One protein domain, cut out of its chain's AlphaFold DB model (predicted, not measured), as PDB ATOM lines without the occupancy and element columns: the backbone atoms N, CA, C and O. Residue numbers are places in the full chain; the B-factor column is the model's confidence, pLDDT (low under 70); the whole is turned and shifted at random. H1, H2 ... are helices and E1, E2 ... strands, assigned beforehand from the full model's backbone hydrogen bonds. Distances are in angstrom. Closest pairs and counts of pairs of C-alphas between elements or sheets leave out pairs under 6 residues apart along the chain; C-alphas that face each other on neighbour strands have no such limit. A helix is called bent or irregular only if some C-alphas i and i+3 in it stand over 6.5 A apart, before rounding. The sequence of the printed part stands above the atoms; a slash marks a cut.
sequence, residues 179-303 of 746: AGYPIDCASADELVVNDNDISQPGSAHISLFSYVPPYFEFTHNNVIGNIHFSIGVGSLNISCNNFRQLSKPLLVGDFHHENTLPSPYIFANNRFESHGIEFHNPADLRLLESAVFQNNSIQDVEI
ATOM      1  N   ALA A 179      -1.973 -15.944  99.613       72.75
ATOM      2  CA  ALA A 179      -2.668 -16.988  98.864       72.75
ATOM      3  C   ALA A 179      -2.840 -18.301  99.640       72.75
ATOM      4  O   ALA A 179      -1.946 -19.120  99.534       72.75
ATOM      5  N   GLY A 180      -3.962 -18.586 100.306       82.56
ATOM      6  CA  GLY A 180      -4.222 -19.881 100.973       82.56
ATOM      7  C   GLY A 180      -3.638 -21.129 100.271       82.56
ATOM      8  O   GLY A 180      -3.054 -21.995 100.925       82.56
ATOM      9  N   TYR A 181      -3.691 -21.171  98.932       88.81
ATOM     10  CA  TYR A 181      -2.962 -22.144  98.112       88.81
ATOM     11  C   TYR A 181      -2.159 -21.434  97.006       88.81
ATOM     12  O   TYR A 181      -2.707 -21.155  95.935       88.81
ATOM     13  N   PRO A 182      -0.855 -21.131  97.188       91.06
ATOM     14  CA  PRO A 182      -0.050 -20.494  96.140       91.06
ATOM     15  C   PRO A 182      -0.062 -21.311  94.857       91.06
ATOM     16  O   PRO A 182      -0.204 -20.767  93.763       91.06
ATOM     17  N   ILE A 183       0.077 -22.626  95.018       91.62
ATOM     18  CA  ILE A 183       0.097 -23.601  93.942       91.62
ATOM     19  C   ILE A 183      -0.733 -24.798  94.390       91.62
ATOM     20  O   ILE A 183      -0.371 -25.481  95.350       91.62
ATOM     21  N   ASP A 184      -1.831 -25.045  93.685       91.31
ATOM     22  CA  ASP A 184      -2.674 -26.230  93.853       91.31
ATOM     23  C   ASP A 184      -2.682 -27.011  92.543       91.31
ATOM     24  O   ASP A 184      -3.399 -26.672  91.601       91.31
ATOM     25  N   CYS A 185      -1.817 -28.017  92.439       88.94
ATOM     26  CA  CYS A 185      -1.673 -28.776  91.206       88.94
ATOM     27  C   CYS A 185      -2.221 -30.189  91.341       88.94
ATOM     28  O   CYS A 185      -2.060 -30.854  92.368       88.94
ATOM     29  N   ALA A 186      -2.796 -30.687  90.245       89.31
ATOM     30  CA  ALA A 186      -3.080 -32.102  90.121       89.31
ATOM     31  C   ALA A 186      -2.734 -32.654  88.740       89.31
ATOM     32  O   ALA A 186      -3.017 -32.047  87.711       89.31
ATOM     33  N   SER A 187      -2.174 -33.862  88.695       87.69
ATOM     34  CA  SER A 187      -1.727 -34.519  87.451       87.69
ATOM     35  C   SER A 187      -0.760 -33.674  86.605       87.69
ATOM     36  O   SER A 187      -0.879 -33.653  85.383       87.69
ATOM     37  N   ALA A 188       0.155 -32.935  87.230       88.38
ATOM     38  CA  ALA A 188       1.189 -32.185  86.517       88.38
ATOM     39  C   ALA A 188       2.373 -33.099  86.169       88.38
ATOM     40  O   ALA A 188       2.737 -33.912  87.004       88.38
ATOM     41  N   ASP A 189       2.975 -32.952  84.988       89.69
ATOM     42  CA  ASP A 189       4.219 -33.589  84.534       89.69
ATOM     43  C   ASP A 189       5.291 -32.518  84.285       89.69
ATOM     44  O   ASP A 189       5.022 -31.536  83.605       89.69
ATOM     45  N   GLU A 190       6.496 -32.657  84.839       92.00
ATOM     46  CA  GLU A 190       7.562 -31.638  84.744       92.00
ATOM     47  C   GLU A 190       7.100 -30.220  85.178       92.00
ATOM     48  O   GLU A 190       7.107 -29.276  84.386       92.00
ATOM     49  N   LEU A 191       6.673 -30.060  86.437       93.25
ATOM     50  CA  LEU A 191       6.319 -28.752  87.015       93.25
ATOM     51  C   LEU A 191       7.511 -28.174  87.790       93.25
ATOM     52  O   LEU A 191       7.977 -28.774  88.758       93.25
ATOM     53  N   VAL A 192       7.979 -26.996  87.380       95.00
ATOM     54  CA  VAL A 192       9.106 -26.282  87.993       95.00
ATOM     55  C   VAL A 192       8.603 -24.988  88.622       95.00
ATOM     56  O   VAL A 192       8.039 -24.135  87.942       95.00
ATOM     57  N   VAL A 193       8.835 -24.829  89.917       94.81
ATOM     58  CA  VAL A 193       8.472 -23.676  90.736       94.81
ATOM     59  C   VAL A 193       9.755 -23.074  91.290       94.81
ATOM     60  O   VAL A 193      10.341 -23.605  92.235       94.81
ATOM     61  N   ASN A 194      10.221 -21.985  90.687       96.50
ATOM     62  CA  ASN A 194      11.554 -21.460  90.968       96.50
ATOM     63  C   ASN A 194      11.583 -19.941  91.184       96.50
ATOM     64  O   ASN A 194      10.896 -19.211  90.483       96.50
ATOM     65  N   ASP A 195      12.402 -19.450  92.113       96.75
ATOM     66  CA  ASP A 195      12.600 -18.008  92.358       96.75
ATOM     67  C   ASP A 195      11.308 -17.222  92.701       96.75
ATOM     68  O   ASP A 195      11.187 -16.044  92.373       96.75
ATOM     69  N   ASN A 196      10.306 -17.839  93.337       95.94
ATOM     70  CA  ASN A 196       9.077 -17.136  93.736       95.94
ATOM     71  C   ASN A 196       9.178 -16.570  95.163       95.94
ATOM     72  O   ASN A 196       9.833 -17.153  96.029       95.94
ATOM     73  N   ASP A 197       8.476 -15.465  95.424       95.19
ATOM     74  CA  ASP A 197       8.267 -14.922  96.769       95.19
ATOM     75  C   ASP A 197       6.862 -15.289  97.257       95.19
ATOM     76  O   ASP A 197       5.859 -14.795  96.750       95.19
ATOM     77  N   ILE A 198       6.783 -16.204  98.216       93.25
ATOM     78  CA  ILE A 198       5.545 -16.760  98.754       93.25
ATOM     79  C   ILE A 198       5.417 -16.274 100.190       93.25
ATOM     80  O   ILE A 198       6.052 -16.808 101.089       93.25
ATOM     81  N   SER A 199       4.591 -15.264 100.421       90.62
ATOM     82  CA  SER A 199       4.371 -14.669 101.737       90.62
ATOM     83  C   SER A 199       2.919 -14.825 102.161       90.62
ATOM     84  O   SER A 199       2.020 -14.471 101.405       90.62
ATOM     85  N   GLN A 200       2.654 -15.366 103.353       75.31
ATOM     86  CA  GLN A 200       1.281 -15.548 103.830       75.31
ATOM     87  C   GLN A 200       1.071 -15.237 105.303       75.31
ATOM     88  O   GLN A 200       1.823 -15.716 106.154       75.31
ATOM     89  N   PRO A 201      -0.035 -14.552 105.637       55.44
ATOM     90  CA  PRO A 201      -0.618 -14.578 106.961       55.44
ATOM     91  C   PRO A 201      -1.594 -15.770 107.058       55.44
ATOM     92  O   PRO A 201      -2.803 -15.580 107.017       55.44
ATOM     93  N   GLY A 202      -1.104 -17.013 107.152       62.66
ATOM     94  CA  GLY A 202      -2.004 -18.174 107.263       62.66
ATOM     95  C   GLY A 202      -1.370 -19.553 107.063       62.66
ATOM     96  O   GLY A 202      -0.151 -19.703 107.017       62.66
ATOM     97  N   SER A 203      -2.222 -20.581 106.986       63.19
ATOM     98  CA  SER A 203      -1.844 -21.940 106.587       63.19
ATOM     99  C   SER A 203      -1.778 -22.025 105.062       63.19
ATOM    100  O   SER A 203      -2.799 -22.304 104.434       63.19
ATOM    101  N   ALA A 204      -0.607 -21.783 104.470       60.16
ATOM    102  CA  ALA A 204      -0.420 -22.077 103.058       60.16
ATOM    103  C   ALA A 204      -0.338 -23.584 102.858       60.16
ATOM    104  O   ALA A 204       0.395 -24.292 103.561       60.16
ATOM    105  N   HIS A 205      -1.015 -24.064 101.831       72.38
ATOM    106  CA  HIS A 205      -0.844 -25.420 101.348       72.38
ATOM    107  C   HIS A 205      -0.325 -25.344  99.914       72.38
ATOM    108  O   HIS A 205      -0.993 -24.813  99.027       72.38
ATOM    109  N   ILE A 206       0.882 -25.861  99.680       76.88
ATOM    110  CA  ILE A 206       1.297 -26.232  98.328       76.88
ATOM    111  C   ILE A 206       0.826 -27.667  98.147       76.88
ATOM    112  O   ILE A 206       1.449 -28.621  98.615       76.88
ATOM    113  N   SER A 207      -0.330 -27.803  97.517       74.50
ATOM    114  CA  SER A 207      -0.947 -29.103  97.324       74.50
ATOM    115  C   SER A 207      -0.529 -29.671  95.974       74.50
ATOM    116  O   SER A 207      -0.738 -29.047  94.932       74.50
ATOM    117  N   LEU A 208       0.109 -30.841  95.979       69.50
ATOM    118  CA  LEU A 208       0.633 -31.493  94.783       69.50
ATOM    119  C   LEU A 208       0.038 -32.900  94.653       69.50
ATOM    120  O   LEU A 208       0.618 -33.894  95.093       69.50
ATOM    121  N   PHE A 209      -1.111 -33.008  93.990       67.25
ATOM    122  CA  PHE A 209      -1.798 -34.281  93.762       67.25
ATOM    123  C   PHE A 209      -1.527 -34.835  92.358       67.25
ATOM    124  O   PHE A 209      -2.368 -34.716  91.464       67.25
ATOM    125  N   SER A 210      -0.383 -35.476  92.105       62.53
ATOM    126  CA  SER A 210      -0.181 -36.127  90.801       62.53
ATOM    127  C   SER A 210      -0.610 -37.597  90.774       62.53
ATOM    128  O   SER A 210      -0.273 -38.390  91.645       62.53
ATOM    129  N   TYR A 211      -1.343 -37.989  89.730       62.75
ATOM    130  CA  TYR A 211      -1.699 -39.391  89.475       62.75
ATOM    131  C   TYR A 211      -0.707 -40.099  88.534       62.75
ATOM    132  O   TYR A 211      -0.795 -41.312  88.342       62.75
ATOM    133  N   VAL A 212       0.235 -39.364  87.934       59.31
ATOM    134  CA  VAL A 212       1.239 -39.882  86.988       59.31
ATOM    135  C   VAL A 212       2.599 -39.401  87.474       59.31
ATOM    136  O   VAL A 212       2.717 -38.195  87.637       59.31
ATOM    137  N   PRO A 213       3.591 -40.279  87.738       56.50
ATOM    138  CA  PRO A 213       4.790 -39.941  88.506       56.50
ATOM    139  C   PRO A 213       5.629 -38.880  87.786       56.50
ATOM    140  O   PRO A 213       6.401 -39.231  86.895       56.50
ATOM    141  N   PRO A 214       5.512 -37.598  88.161       70.31
ATOM    142  CA  PRO A 214       6.128 -36.531  87.411       70.31
ATOM    143  C   PRO A 214       7.404 -36.067  88.097       70.31
ATOM    144  O   PRO A 214       7.660 -36.382  89.262       70.31
ATOM    145  N   TYR A 215       8.195 -35.296  87.367       85.94
ATOM    146  CA  TYR A 215       9.251 -34.477  87.940       85.94
ATOM    147  C   TYR A 215       8.642 -33.182  88.497       85.94
ATOM    148  O   TYR A 215       8.001 -32.439  87.753       85.94
ATOM    149  N   PHE A 216       8.810 -32.921  89.794       89.94
ATOM    150  CA  PHE A 216       8.481 -31.637  90.410       89.94
ATOM    151  C   PHE A 216       9.735 -31.011  91.022       89.94
ATOM    152  O   PHE A 216      10.450 -31.666  91.783       89.94
ATOM    153  N   GLU A 217       9.986 -29.745  90.705       92.75
ATOM    154  CA  GLU A 217      11.125 -28.977  91.206       92.75
ATOM    155  C   GLU A 217      10.624 -27.714  91.908       92.75
ATOM    156  O   GLU A 217       9.925 -26.910  91.307       92.75
ATOM    157  N   PHE A 218      10.970 -27.547  93.181       92.81
ATOM    158  CA  PHE A 218      10.657 -26.381  93.999       92.81
ATOM    159  C   PHE A 218      11.961 -25.796  94.532       92.81
ATOM    160  O   PHE A 218      12.518 -26.298  95.516       92.81
ATOM    161  N   THR A 219      12.480 -24.773  93.855       95.44
ATOM    162  CA  THR A 219      13.835 -24.270  94.111       95.44
ATOM    163  C   THR A 219      13.951 -22.764  94.257       95.44
ATOM    164  O   THR A 219      13.194 -22.020  93.654       95.44
ATOM    165  N   HIS A 220      14.918 -22.295  95.049       95.44
ATOM    166  CA  HIS A 220      15.224 -20.861  95.203       95.44
ATOM    167  C   HIS A 220      14.026 -19.978  95.595       95.44
ATOM    168  O   HIS A 220      14.049 -18.765  95.405       95.44
ATOM    169  N   ASN A 221      12.968 -20.557  96.167       94.69
ATOM    170  CA  ASN A 221      11.807 -19.790  96.587       94.69
ATOM    171  C   ASN A 221      12.074 -19.156  97.954       94.69
ATOM    172  O   ASN A 221      12.666 -19.770  98.850       94.69
ATOM    173  N   ASN A 222      11.601 -17.928  98.127       94.62
ATOM    174  CA  ASN A 222      11.514 -17.290  99.427       94.62
ATOM    175  C   ASN A 222      10.114 -17.514  99.991       94.62
ATOM    176  O   ASN A 222       9.136 -17.052  99.422       94.62
ATOM    177  N   VAL A 223      10.019 -18.204 101.118       92.56
ATOM    178  CA  VAL A 223       8.757 -18.590 101.742       92.56
ATOM    179  C   VAL A 223       8.640 -17.903 103.096       92.56
ATOM    180  O   VAL A 223       9.537 -18.035 103.920       92.56
ATOM    181  N   ILE A 224       7.543 -17.196 103.350       91.12
ATOM    182  CA  ILE A 224       7.214 -16.568 104.630       91.12
ATOM    183  C   ILE A 224       5.846 -17.086 105.084       91.12
ATOM    184  O   ILE A 224       4.846 -16.862 104.404       91.12
ATOM    185  N   GLY A 225       5.800 -17.733 106.247       86.19
ATOM    186  CA  GLY A 225       4.593 -18.376 106.774       86.19
ATOM    187  C   GLY A 225       4.546 -19.880 106.492       86.19
ATOM    188  O   GLY A 225       5.408 -20.428 105.810       86.19
ATOM    189  N   ASN A 226       3.560 -20.572 107.064       80.75
ATOM    190  CA  ASN A 226       3.489 -22.036 106.998       80.75
ATOM    191  C   ASN A 226       3.298 -22.512 105.568       80.75
ATOM    192  O   ASN A 226       2.372 -22.040 104.925       80.75
ATOM    193  N   ILE A 227       4.073 -23.510 105.141       77.62
ATOM    194  CA  ILE A 227       3.785 -24.285 103.936       77.62
ATOM    195  C   ILE A 227       3.658 -25.756 104.308       77.62
ATOM    196  O   ILE A 227       4.570 -26.344 104.886       77.62
ATOM    197  N   HIS A 228       2.541 -26.354 103.918       80.25
ATOM    198  CA  HIS A 228       2.368 -27.799 103.882       80.25
ATOM    199  C   HIS A 228       2.531 -28.279 102.439       80.25
ATOM    200  O   HIS A 228       1.816 -27.800 101.560       80.25
ATOM    201  N   PHE A 229       3.450 -29.221 102.204       78.25
ATOM    202  CA  PHE A 229       3.514 -29.963 100.950       78.25
ATOM    203  C   PHE A 229       2.768 -31.288 101.092       78.25
ATOM    204  O   PHE A 229       3.261 -32.219 101.727       78.25
ATOM    205  N   SER A 230       1.598 -31.382 100.467       73.19
ATOM    206  CA  SER A 230       0.911 -32.665 100.293       73.19
ATOM    207  C   SER A 230       1.374 -33.258  98.970       73.19
ATOM    208  O   SER A 230       1.081 -32.698  97.915       73.19
ATOM    209  N   ILE A 231       2.176 -34.324  99.016       66.94
ATOM    210  CA  ILE A 231       2.945 -34.781  97.855       66.94
ATOM    211  C   ILE A 231       2.476 -36.157  97.384       66.94
ATOM    212  O   ILE A 231       2.710 -37.175  98.024       66.94
ATOM    213  N   GLY A 232       1.911 -36.201  96.181       63.62
ATOM    214  CA  GLY A 232       1.682 -37.419  95.403       63.62
ATOM    215  C   GLY A 232       2.536 -37.463  94.136       63.62
ATOM    216  O   GLY A 232       1.996 -37.652  93.056       63.62
ATOM    217  N   VAL A 233       3.848 -37.217  94.206       62.12
ATOM    218  CA  VAL A 233       4.717 -37.142  93.008       62.12
ATOM    219  C   VAL A 233       5.720 -38.293  92.942       62.12
ATOM    220  O   VAL A 233       6.106 -38.859  93.963       62.12
ATOM    221  N   GLY A 234       6.146 -38.643  91.726       72.38
ATOM    222  CA  GLY A 234       7.119 -39.700  91.468       72.38
ATOM    223  C   GLY A 234       8.577 -39.277  91.631       72.38
ATOM    224  O   GLY A 234       9.378 -40.100  92.059       72.38
ATOM    225  N   SER A 235       8.920 -38.025  91.302       80.38
ATOM    226  CA  SER A 235      10.230 -37.419  91.582       80.38
ATOM    227  C   SER A 235      10.035 -36.016  92.146       80.38
ATOM    228  O   SER A 235       9.190 -35.263  91.661       80.38
ATOM    229  N   LEU A 236      10.837 -35.656  93.139       86.62
ATOM    230  CA  LEU A 236      10.710 -34.402  93.870       86.62
ATOM    231  C   LEU A 236      12.090 -33.807  94.109       86.62
ATOM    232  O   LEU A 236      12.956 -34.483  94.658       86.62
ATOM    233  N   ASN A 237      12.276 -32.539  93.773       90.19
ATOM    234  CA  ASN A 237      13.442 -31.764  94.168       90.19
ATOM    235  C   ASN A 237      12.981 -30.508  94.914       90.19
ATOM    236  O   ASN A 237      12.460 -29.591  94.294       90.19
ATOM    237  N   ILE A 238      13.173 -30.464  96.231       89.19
ATOM    238  CA  ILE A 238      12.979 -29.272  97.059       89.19
ATOM    239  C   ILE A 238      14.358 -28.782  97.481       89.19
ATOM    240  O   ILE A 238      14.968 -29.346  98.397       89.19
ATOM    241  N   SER A 239      14.882 -27.748  96.826       90.44
ATOM    242  CA  SER A 239      16.228 -27.281  97.154       90.44
ATOM    243  C   SER A 239      16.469 -25.783  97.088       90.44
ATOM    244  O   SER A 239      15.794 -25.046  96.386       90.44
ATOM    245  N   CYS A 240      17.458 -25.309  97.845       90.94
ATOM    246  CA  CYS A 240      17.869 -23.902  97.853       90.94
ATOM    247  C   CYS A 240      16.761 -22.914  98.269       90.94
ATOM    248  O   CYS A 240      16.841 -21.738  97.921       90.94
ATOM    249  N   ASN A 241      15.726 -23.352  98.990       91.38
ATOM    250  CA  ASN A 241      14.644 -22.468  99.427       91.38
ATOM    251  C   ASN A 241      14.975 -21.796 100.765       91.38
ATOM    252  O   ASN A 241      15.706 -22.343 101.594       91.38
ATOM    253  N   ASN A 242      14.396 -20.619 100.992       92.38
ATOM    254  CA  ASN A 242      14.524 -19.860 102.230       92.38
ATOM    255  C   ASN A 242      13.160 -19.750 102.925       92.38
ATOM    256  O   ASN A 242      12.333 -18.935 102.527       92.38
ATOM    257  N   PHE A 243      12.942 -20.557 103.959       89.69
ATOM    258  CA  PHE A 243      11.722 -20.628 104.758       89.69
ATOM    259  C   PHE A 243      11.834 -19.767 106.020       89.69
ATOM    260  O   PHE A 243      12.679 -19.983 106.891       89.69
ATOM    261  N   ARG A 244      10.946 -18.788 106.141       89.38
ATOM    262  CA  ARG A 244      10.975 -17.737 107.154       89.38
ATOM    263  C   ARG A 244       9.650 -17.653 107.888       89.38
ATOM    264  O   ARG A 244       8.603 -17.950 107.320       89.38
ATOM    265  N   GLN A 245       9.697 -17.229 109.149       85.50
ATOM    266  CA  GLN A 245       8.501 -17.013 109.980       85.50
ATOM    267  C   GLN A 245       7.488 -18.169 109.932       85.50
ATOM    268  O   GLN A 245       6.274 -17.961 109.930       85.50
ATOM    269  N   LEU A 246       7.993 -19.401 109.879       82.62
ATOM    270  CA  LEU A 246       7.152 -20.576 110.006       82.62
ATOM    271  C   LEU A 246       6.555 -20.589 111.420       82.62
ATOM    272  O   LEU A 246       7.250 -20.306 112.396       82.62
ATOM    273  N   SER A 247       5.271 -20.911 111.520       81.12
ATOM    274  CA  SER A 247       4.587 -21.245 112.780       81.12
ATOM    275  C   SER A 247       4.317 -22.748 112.923       81.12
ATOM    276  O   SER A 247       3.771 -23.171 113.937       81.12
ATOM    277  N   LYS A 248       4.678 -23.538 111.904       82.94
ATOM    278  CA  LYS A 248       4.668 -25.002 111.866       82.94
ATOM    279  C   LYS A 248       5.840 -25.507 111.020       82.94
ATOM    280  O   LYS A 248       6.278 -24.775 110.131       82.94
ATOM    281  N   PRO A 249       6.341 -26.728 111.259       83.62
ATOM    282  CA  PRO A 249       7.345 -27.345 110.396       83.62
ATOM    283  C   PRO A 249       6.927 -27.424 108.933       83.62
ATOM    284  O   PRO A 249       5.740 -27.416 108.598       83.62
ATOM    285  N   LEU A 250       7.930 -27.558 108.067       86.69
ATOM    286  CA  LEU A 250       7.723 -28.002 106.701       86.69
ATOM    287  C   LEU A 250       7.232 -29.448 106.734       86.69
ATOM    288  O   LEU A 250       8.028 -30.377 106.890       86.69
ATOM    289  N   LEU A 251       5.922 -29.619 106.588       84.31
ATOM    290  CA  LEU A 251       5.311 -30.934 106.533       84.31
ATOM    291  C   LEU A 251       5.569 -31.561 105.162       84.31
ATOM    292  O   LEU A 251       5.168 -31.007 104.132       84.31
ATOM    293  N   VAL A 252       6.237 -32.710 105.173       83.19
ATOM    294  CA  VAL A 252       6.567 -33.504 103.993       83.19
ATOM    295  C   VAL A 252       5.838 -34.840 104.094       83.19
ATOM    296  O   VAL A 252       6.295 -35.735 104.802       83.19
ATOM    297  N   GLY A 253       4.716 -34.993 103.384       72.69
ATOM    298  CA  GLY A 253       3.994 -36.265 103.393       72.69
ATOM    299  C   GLY A 253       2.656 -36.301 102.653       72.69
ATOM    300  O   GLY A 253       2.382 -35.496 101.764       72.69
ATOM    301  N   ASP A 254       1.839 -37.281 103.047       68.50
ATOM    302  CA  ASP A 254       0.496 -37.619 102.533       68.50
ATOM    303  C   ASP A 254       0.444 -38.295 101.148       68.50
ATOM    304  O   ASP A 254      -0.378 -38.002 100.277       68.50
ATOM    305  N   PHE A 255       1.327 -39.274 100.943       69.25
ATOM    306  CA  PHE A 255       1.316 -40.089  99.731       69.25
ATOM    307  C   PHE A 255       0.101 -41.038  99.713       69.25
ATOM    308  O   PHE A 255       0.095 -42.094 100.348       69.25
ATOM    309  N   HIS A 256      -0.923 -40.718  98.918       68.94
ATOM    310  CA  HIS A 256      -2.130 -41.550  98.771       68.94
ATOM    311  C   HIS A 256      -1.937 -42.854  97.959       68.94
ATOM    312  O   HIS A 256      -2.877 -43.647  97.827       68.94
ATOM    313  N   HIS A 257      -0.749 -43.120  97.400       67.00
ATOM    314  CA  HIS A 257      -0.510 -44.278  96.526       67.00
ATOM    315  C   HIS A 257       0.679 -45.142  96.973       67.00
ATOM    316  O   HIS A 257       1.843 -44.808  96.782       67.00
ATOM    317  N   GLU A 258       0.370 -46.320  97.524       60.41
ATOM    318  CA  GLU A 258       1.312 -47.181  98.252       60.41
ATOM    319  C   GLU A 258       2.280 -48.022  97.392       60.41
ATOM    320  O   GLU A 258       3.089 -48.760  97.957       60.41
ATOM    321  N   ASN A 259       2.238 -47.998  96.055       62.25
ATOM    322  CA  ASN A 259       2.797 -49.129  95.291       62.25
ATOM    323  C   ASN A 259       4.103 -48.901  94.518       62.25
ATOM    324  O   ASN A 259       4.758 -49.894  94.217       62.25
ATOM    325  N   THR A 260       4.562 -47.673  94.267       64.62
ATOM    326  CA  THR A 260       5.865 -47.441  93.606       64.62
ATOM    327  C   THR A 260       6.378 -46.029  93.890       64.62
ATOM    328  O   THR A 260       5.699 -45.083  93.507       64.62
ATOM    329  N   LEU A 261       7.564 -45.884  94.495       66.06
ATOM    330  CA  LEU A 261       8.336 -44.630  94.509       66.06
ATOM    331  C   LEU A 261       9.348 -44.683  93.348       66.06
ATOM    332  O   LEU A 261      10.345 -45.397  93.472       66.06
ATOM    333  N   PRO A 262       9.088 -44.064  92.182       59.97
ATOM    334  CA  PRO A 262       9.837 -44.391  90.968       59.97
ATOM    335  C   PRO A 262      11.170 -43.656  90.778       59.97
ATOM    336  O   PRO A 262      11.854 -43.969  89.810       59.97
ATOM    337  N   SER A 263      11.568 -42.714  91.634       66.06
ATOM    338  CA  SER A 263      12.726 -41.849  91.360       66.06
ATOM    339  C   SER A 263      13.261 -41.166  92.624       66.06
ATOM    340  O   SER A 263      12.582 -41.179  93.649       66.06
ATOM    341  N   PRO A 264      14.483 -40.591  92.588       82.94
ATOM    342  CA  PRO A 264      15.076 -39.961  93.761       82.94
ATOM    343  C   PRO A 264      14.281 -38.723  94.189       82.94
ATOM    344  O   PRO A 264      13.918 -37.879  93.368       82.94
ATOM    345  N   TYR A 265      14.066 -38.613  95.494       89.81
ATOM    346  CA  TYR A 265      13.576 -37.405  96.147       89.81
ATOM    347  C   TYR A 265      14.792 -36.645  96.684       89.81
ATOM    348  O   TYR A 265      15.694 -37.253  97.256       89.81
ATOM    349  N   ILE A 266      14.868 -35.335  96.487       92.56
ATOM    350  CA  ILE A 266      15.996 -34.508  96.921       92.56
ATOM    351  C   ILE A 266      15.447 -33.370  97.773       92.56
ATOM    352  O   ILE A 266      14.602 -32.608  97.321       92.56
ATOM    353  N   PHE A 267      15.956 -33.253  98.994       93.69
ATOM    354  CA  PHE A 267      15.696 -32.157  99.918       93.69
ATOM    355  C   PHE A 267      17.043 -31.558 100.296       93.69
ATOM    356  O   PHE A 267      17.728 -32.088 101.173       93.69
ATOM    357  N   ALA A 268      17.473 -30.503  99.604       95.38
ATOM    358  CA  ALA A 268      18.844 -30.028  99.754       95.38
ATOM    359  C   ALA A 268      19.004 -28.512  99.845       95.38
ATOM    360  O   ALA A 268      18.333 -27.766  99.152       95.38
ATOM    361  N   ASN A 269      19.971 -28.035 100.629       95.81
ATOM    362  CA  ASN A 269      20.327 -26.613 100.713       95.81
ATOM    363  C   ASN A 269      19.160 -25.695 101.134       95.81
ATOM    364  O   ASN A 269      19.134 -24.528 100.749       95.81
ATOM    365  N   ASN A 270      18.169 -26.199 101.875       96.00
ATOM    366  CA  ASN A 270      17.070 -25.367 102.366       96.00
ATOM    367  C   ASN A 270      17.451 -24.697 103.693       96.00
ATOM    368  O   ASN A 270      18.088 -25.309 104.552       96.00
ATOM    369  N   ARG A 271      17.039 -23.443 103.875       96.44
ATOM    370  CA  ARG A 271      17.276 -22.660 105.092       96.44
ATOM    371  C   ARG A 271      15.956 -22.363 105.787       96.44
ATOM    372  O   ARG A 271      15.026 -21.905 105.137       96.44
ATOM    373  N   PHE A 272      15.901 -22.578 107.093       95.31
ATOM    374  CA  PHE A 272      14.732 -22.375 107.940       95.31
ATOM    375  C   PHE A 272      15.047 -21.370 109.061       95.31
ATOM    376  O   PHE A 272      16.136 -21.400 109.631       95.31
ATOM    377  N   GLU A 273      14.123 -20.473 109.418       92.25
ATOM    378  CA  GLU A 273      14.336 -19.512 110.524       92.25
ATOM    379  C   GLU A 273      13.975 -20.051 111.916       92.25
ATOM    380  O   GLU A 273      14.578 -19.633 112.905       92.25
ATOM    381  N   SER A 274      12.976 -20.931 112.009       86.06
ATOM    382  CA  SER A 274      12.421 -21.379 113.298       86.06
ATOM    383  C   SER A 274      11.992 -22.845 113.305       86.06
ATOM    384  O   SER A 274      12.269 -23.557 114.260       86.06
ATOM    385  N   HIS A 275      11.349 -23.332 112.242       91.62
ATOM    386  CA  HIS A 275      10.859 -24.711 112.179       91.62
ATOM    387  C   HIS A 275      11.555 -25.471 111.054       91.62
ATOM    388  O   HIS A 275      11.698 -24.933 109.964       91.62
ATOM    389  N   GLY A 276      11.983 -26.703 111.322       92.88
ATOM    390  CA  GLY A 276      12.636 -27.554 110.331       92.88
ATOM    391  C   GLY A 276      11.655 -28.416 109.538       92.88
ATOM    392  O   GLY A 276      10.618 -27.938 109.080       92.88
ATOM    393  N   ILE A 277      12.001 -29.690 109.377       93.88
ATOM    394  CA  ILE A 277      11.286 -30.666 108.542       93.88
ATOM    395  C   ILE A 277      10.477 -31.615 109.433       93.88
ATOM    396  O   ILE A 277      10.969 -32.058 110.468       93.88
ATOM    397  N   GLU A 278       9.258 -31.962 109.031       91.69
ATOM    398  CA  GLU A 278       8.396 -32.897 109.757       91.69
ATOM    399  C   GLU A 278       7.740 -33.913 108.810       91.69
ATOM    400  O   GLU A 278       7.415 -33.594 107.666       91.69
ATOM    401  N   PHE A 279       7.535 -35.136 109.304       89.56
ATOM    402  CA  PHE A 279       6.889 -36.246 108.595       89.56
ATOM    403  C   PHE A 279       5.727 -36.768 109.451       89.56
ATOM    404  O   PHE A 279       5.915 -36.984 110.650       89.56
ATOM    405  N   HIS A 280       4.539 -36.973 108.873       79.12
ATOM    406  CA  HIS A 280       3.309 -37.333 109.615       79.12
ATOM    407  C   HIS A 280       2.789 -38.740 109.305       79.12
ATOM    408  O   HIS A 280       2.135 -39.357 110.146       79.12
ATOM    409  N   ASN A 281       3.014 -39.258 108.097       76.19
ATOM    410  CA  ASN A 281       2.287 -40.404 107.555       76.19
ATOM    411  C   ASN A 281       3.189 -41.652 107.395       76.19
ATOM    412  O   ASN A 281       4.351 -41.535 107.013       76.19
ATOM    413  N   PRO A 282       2.671 -42.884 107.609       64.38
ATOM    414  CA  PRO A 282       3.342 -44.143 107.253       64.38
ATOM    415  C   PRO A 282       4.060 -44.183 105.906       64.38
ATOM    416  O   PRO A 282       5.077 -44.870 105.779       64.38
ATOM    417  N   ALA A 283       3.505 -43.524 104.888       68.94
ATOM    418  CA  ALA A 283       4.105 -43.512 103.563       68.94
ATOM    419  C   ALA A 283       5.427 -42.722 103.516       68.94
ATOM    420  O   ALA A 283       6.295 -43.041 102.700       68.94
ATOM    421  N   ASP A 284       5.625 -41.791 104.450       76.31
ATOM    422  CA  ASP A 284       6.805 -40.930 104.554       76.31
ATOM    423  C   ASP A 284       8.062 -41.731 104.935       76.31
ATOM    424  O   ASP A 284       9.179 -41.341 104.609       76.31
ATOM    425  N   LEU A 285       7.917 -42.918 105.537       85.56
ATOM    426  CA  LEU A 285       9.062 -43.788 105.836       85.56
ATOM    427  C   LEU A 285       9.847 -44.185 104.585       85.56
ATOM    428  O   LEU A 285      11.071 -44.277 104.620       85.56
ATOM    429  N   ARG A 286       9.154 -44.398 103.465       84.38
ATOM    430  CA  ARG A 286       9.824 -44.736 102.205       84.38
ATOM    431  C   ARG A 286      10.545 -43.532 101.601       84.38
ATOM    432  O   ARG A 286      11.489 -43.704 100.829       84.38
ATOM    433  N   LEU A 287      10.107 -42.322 101.946       86.31
ATOM    434  CA  LEU A 287      10.822 -41.103 101.602       86.31
ATOM    435  C   LEU A 287      12.157 -41.065 102.346       86.31
ATOM    436  O   LEU A 287      13.183 -40.881 101.709       86.31
ATOM    437  N   LEU A 288      12.173 -41.350 103.650       90.50
ATOM    438  CA  LEU A 288      13.418 -41.443 104.425       90.50
ATOM    439  C   LEU A 288      14.388 -42.517 103.892       90.50
ATOM    440  O   LEU A 288      15.598 -42.339 103.979       90.50
ATOM    441  N   GLU A 289      13.876 -43.597 103.295       90.19
ATOM    442  CA  GLU A 289      14.691 -44.655 102.671       90.19
ATOM    443  C   GLU A 289      15.354 -44.248 101.353       90.19
ATOM    444  O   GLU A 289      16.428 -44.749 101.015       90.19
ATOM    445  N   SER A 290      14.679 -43.412 100.562       88.19
ATOM    446  CA  SER A 290      15.032 -43.174  99.156       88.19
ATOM    447  C   SER A 290      15.446 -41.738  98.852       88.19
ATOM    448  O   SER A 290      16.044 -41.484  97.802       88.19
ATOM    449  N   ALA A 291      15.139 -40.803  99.746       91.00
ATOM    450  CA  ALA A 291      15.425 -39.396  99.565       91.00
ATOM    451  C   ALA A 291      16.849 -39.032  99.990       91.00
ATOM    452  O   ALA A 291      17.447 -39.611 100.895       91.00
ATOM    453  N   VAL A 292      17.377 -38.006  99.337       93.69
ATOM    454  CA  VAL A 292      18.650 -37.376  99.659       93.69
ATOM    455  C   VAL A 292      18.364 -36.109 100.456       93.69
ATOM    456  O   VAL A 292      17.852 -35.138  99.902       93.69
ATOM    457  N   PHE A 293      18.724 -36.109 101.738       94.56
ATOM    458  CA  PHE A 293      18.665 -34.934 102.609       94.56
ATOM    459  C   PHE A 293      20.074 -34.377 102.806       94.56
ATOM    460  O   PHE A 293      20.930 -35.076 103.343       94.56
ATOM    461  N   GLN A 294      20.348 -33.158 102.338       95.75
ATOM    462  CA  GLN A 294      21.705 -32.592 102.384       95.75
ATOM    463  C   GLN A 294      21.701 -31.087 102.638       95.75
ATOM    464  O   GLN A 294      20.982 -30.350 101.974       95.75
ATOM    465  N   ASN A 295      22.561 -30.599 103.533       95.69
ATOM    466  CA  ASN A 295      22.774 -29.163 103.765       95.69
ATOM    467  C   ASN A 295      21.486 -28.373 104.088       95.69
ATOM    468  O   ASN A 295      21.369 -27.202 103.729       95.69
ATOM    469  N   ASN A 296      20.489 -29.002 104.712       96.88
ATOM    470  CA  ASN A 296      19.333 -28.272 105.232       96.88
ATOM    471  C   ASN A 296      19.701 -27.688 106.598       96.88
ATOM    472  O   ASN A 296      20.416 -28.343 107.352       96.88
ATOM    473  N   SER A 297      19.242 -26.480 106.927       97.12
ATOM    474  CA  SER A 297      19.638 -25.811 108.174       97.12
ATOM    475  C   SER A 297      18.516 -25.008 108.824       97.12
ATOM    476  O   SER A 297      17.754 -24.353 108.120       97.12
ATOM    477  N   ILE A 298      18.445 -25.000 110.158       96.25
ATOM    478  CA  ILE A 298      17.650 -24.039 110.938       96.25
ATOM    479  C   ILE A 298      18.624 -23.019 111.523       96.25
ATOM    480  O   ILE A 298      19.591 -23.403 112.171       96.25
ATOM    481  N   GLN A 299      18.398 -21.725 111.285       94.50
ATOM    482  CA  GLN A 299      19.277 -20.645 111.762       94.50
ATOM    483  C   GLN A 299      20.758 -20.870 111.401       94.50
ATOM    484  O   GLN A 299      21.652 -20.610 112.202       94.50
ATOM    485  N   ASP A 300      21.011 -21.360 110.183       95.38
ATOM    486  CA  ASP A 300      22.344 -21.707 109.661       95.38
ATOM    487  C   ASP A 300      23.043 -22.890 110.356       95.38
ATOM    488  O   ASP A 300      24.207 -23.166 110.064       95.38
ATOM    489  N   VAL A 301      22.345 -23.625 111.227       96.50
ATOM    490  CA  VAL A 301      22.830 -24.875 111.827       96.50
ATOM    491  C   VAL A 301      22.179 -26.065 111.129       96.50
ATOM    492  O   VAL A 301      20.970 -26.075 110.907       96.50
ATOM    493  N   GLU A 302      22.986 -27.051 110.741       97.06
ATOM    494  CA  GLU A 302      22.544 -28.210 109.962       97.06
ATOM    495  C   GLU A 302      21.464 -29.036 110.683       97.06
ATOM    496  O   GLU A 302      21.511 -29.221 111.897       97.06
ATOM    497  N   ILE A 303      20.504 -29.554 109.911       97.19
ATOM    498  CA  ILE A 303      19.523 -30.552 110.348       97.19
ATOM    499  C   ILE A 303      20.035 -31.935 109.923       97.19
ATOM    500  O   ILE A 303      19.891 -32.299 108.748       97.19
TER     501      ILE A 303
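What this domain is: This is residues 179 to 303 of the 746 residues of a protein of Thorarchaeota archaeon (strain OWC) (UniProt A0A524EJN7). The chain winds in stacked turns, a solenoid whose one wall is the nearly flat sheet E2, E4, E6, E9, E10 and whose opposite wall is made of E1, the later parts of the bent strands E3 and E5, and E8. The first parts of E3 and E5, with E7, form a third side between these walls, and the short helix H1 sits in the last turn, just before E10. The printed part has 125 residues, with ten named strands and one named helix in the order E1 to E9, H1, E10; the first sheet is parallel in the order E2, E4, E6, E9, E10, the second is branched and its pairs are parallel. The class is mostly strand. The whole is compact, with a radius of gyration of the C-alphas of 13.4 A and spans of 36 by 29 by 23 A.

Where its parts are: E1, residues 181 to 186, begins at C-alpha 181 (-2.962, -22.144, 98.112). E2 is residues 189 to 194, 15.6 A long. E3, residues 197 to 209, 22.0 A, bends by 123 degrees at residue 201. E4 is residues 215 to 219. E5, residues 222 to 231, 19.5 A, bends by 104 degrees at residue 225. E6, residues 235 to 239, runs on into E7, residues 242 to 244, at 69 degrees. E8 is residues 250 to 253 and E9 residues 265 to 268. H1, residues 284 to 290, is 10.1 A long. E10, residues 292 to 294, ends at C-alpha 294 (21.705, -32.592, 102.384).

How they stand to each other: In the branched, twisted sheet, E1 lies on one side of E3 and E5 on the other side; N 185 and O 207 are 2.9 A apart, N 198 and O 222 2.8 A. On the side of E5 other than that of E3 are E7, with N 223 and O 242 at 2.8 A, and E8, with N 229 and O 251 at 3.1 A. In the other sheet, E2 and E10 are edge strands. Within hydrogen-bond range are N 193 and O 217 across the neighbours E2 and E4, at 2.7 A, N 218 and O 237 across E4 and E6, at 2.8 A, N 266 and O 236 across E6 and E9, at 2.8 A, and N 267 and O 292 across E9 and E10, at 2.8 A. E9, H1 and E10 are a strand-helix-strand unit, two parallel neighbour strands with a helix between, and its crossover is right-handed. H1 only grazes both sheets; its closest C-alphas to E8 are those of Asp 284 and Gly 253, 5.6 A apart. In H1 every O i to N i+4 pair is within hydrogen-bond range.

The domain as a whole: The two C-alphas farthest apart, those of Asn 259 and Gln 299, are 36.8 A apart. The printed part has no cut. The links E8 to E9 and E9 to H1 are long; the others are tight. Residues 271 to 272, in the second long link, pair in parallel with residues 242 to 243 of E7 and with residues 297 to 298. The mean pLDDT of the printed part is 83.6, and 25 residues are under 70, among them residues 254 to 263.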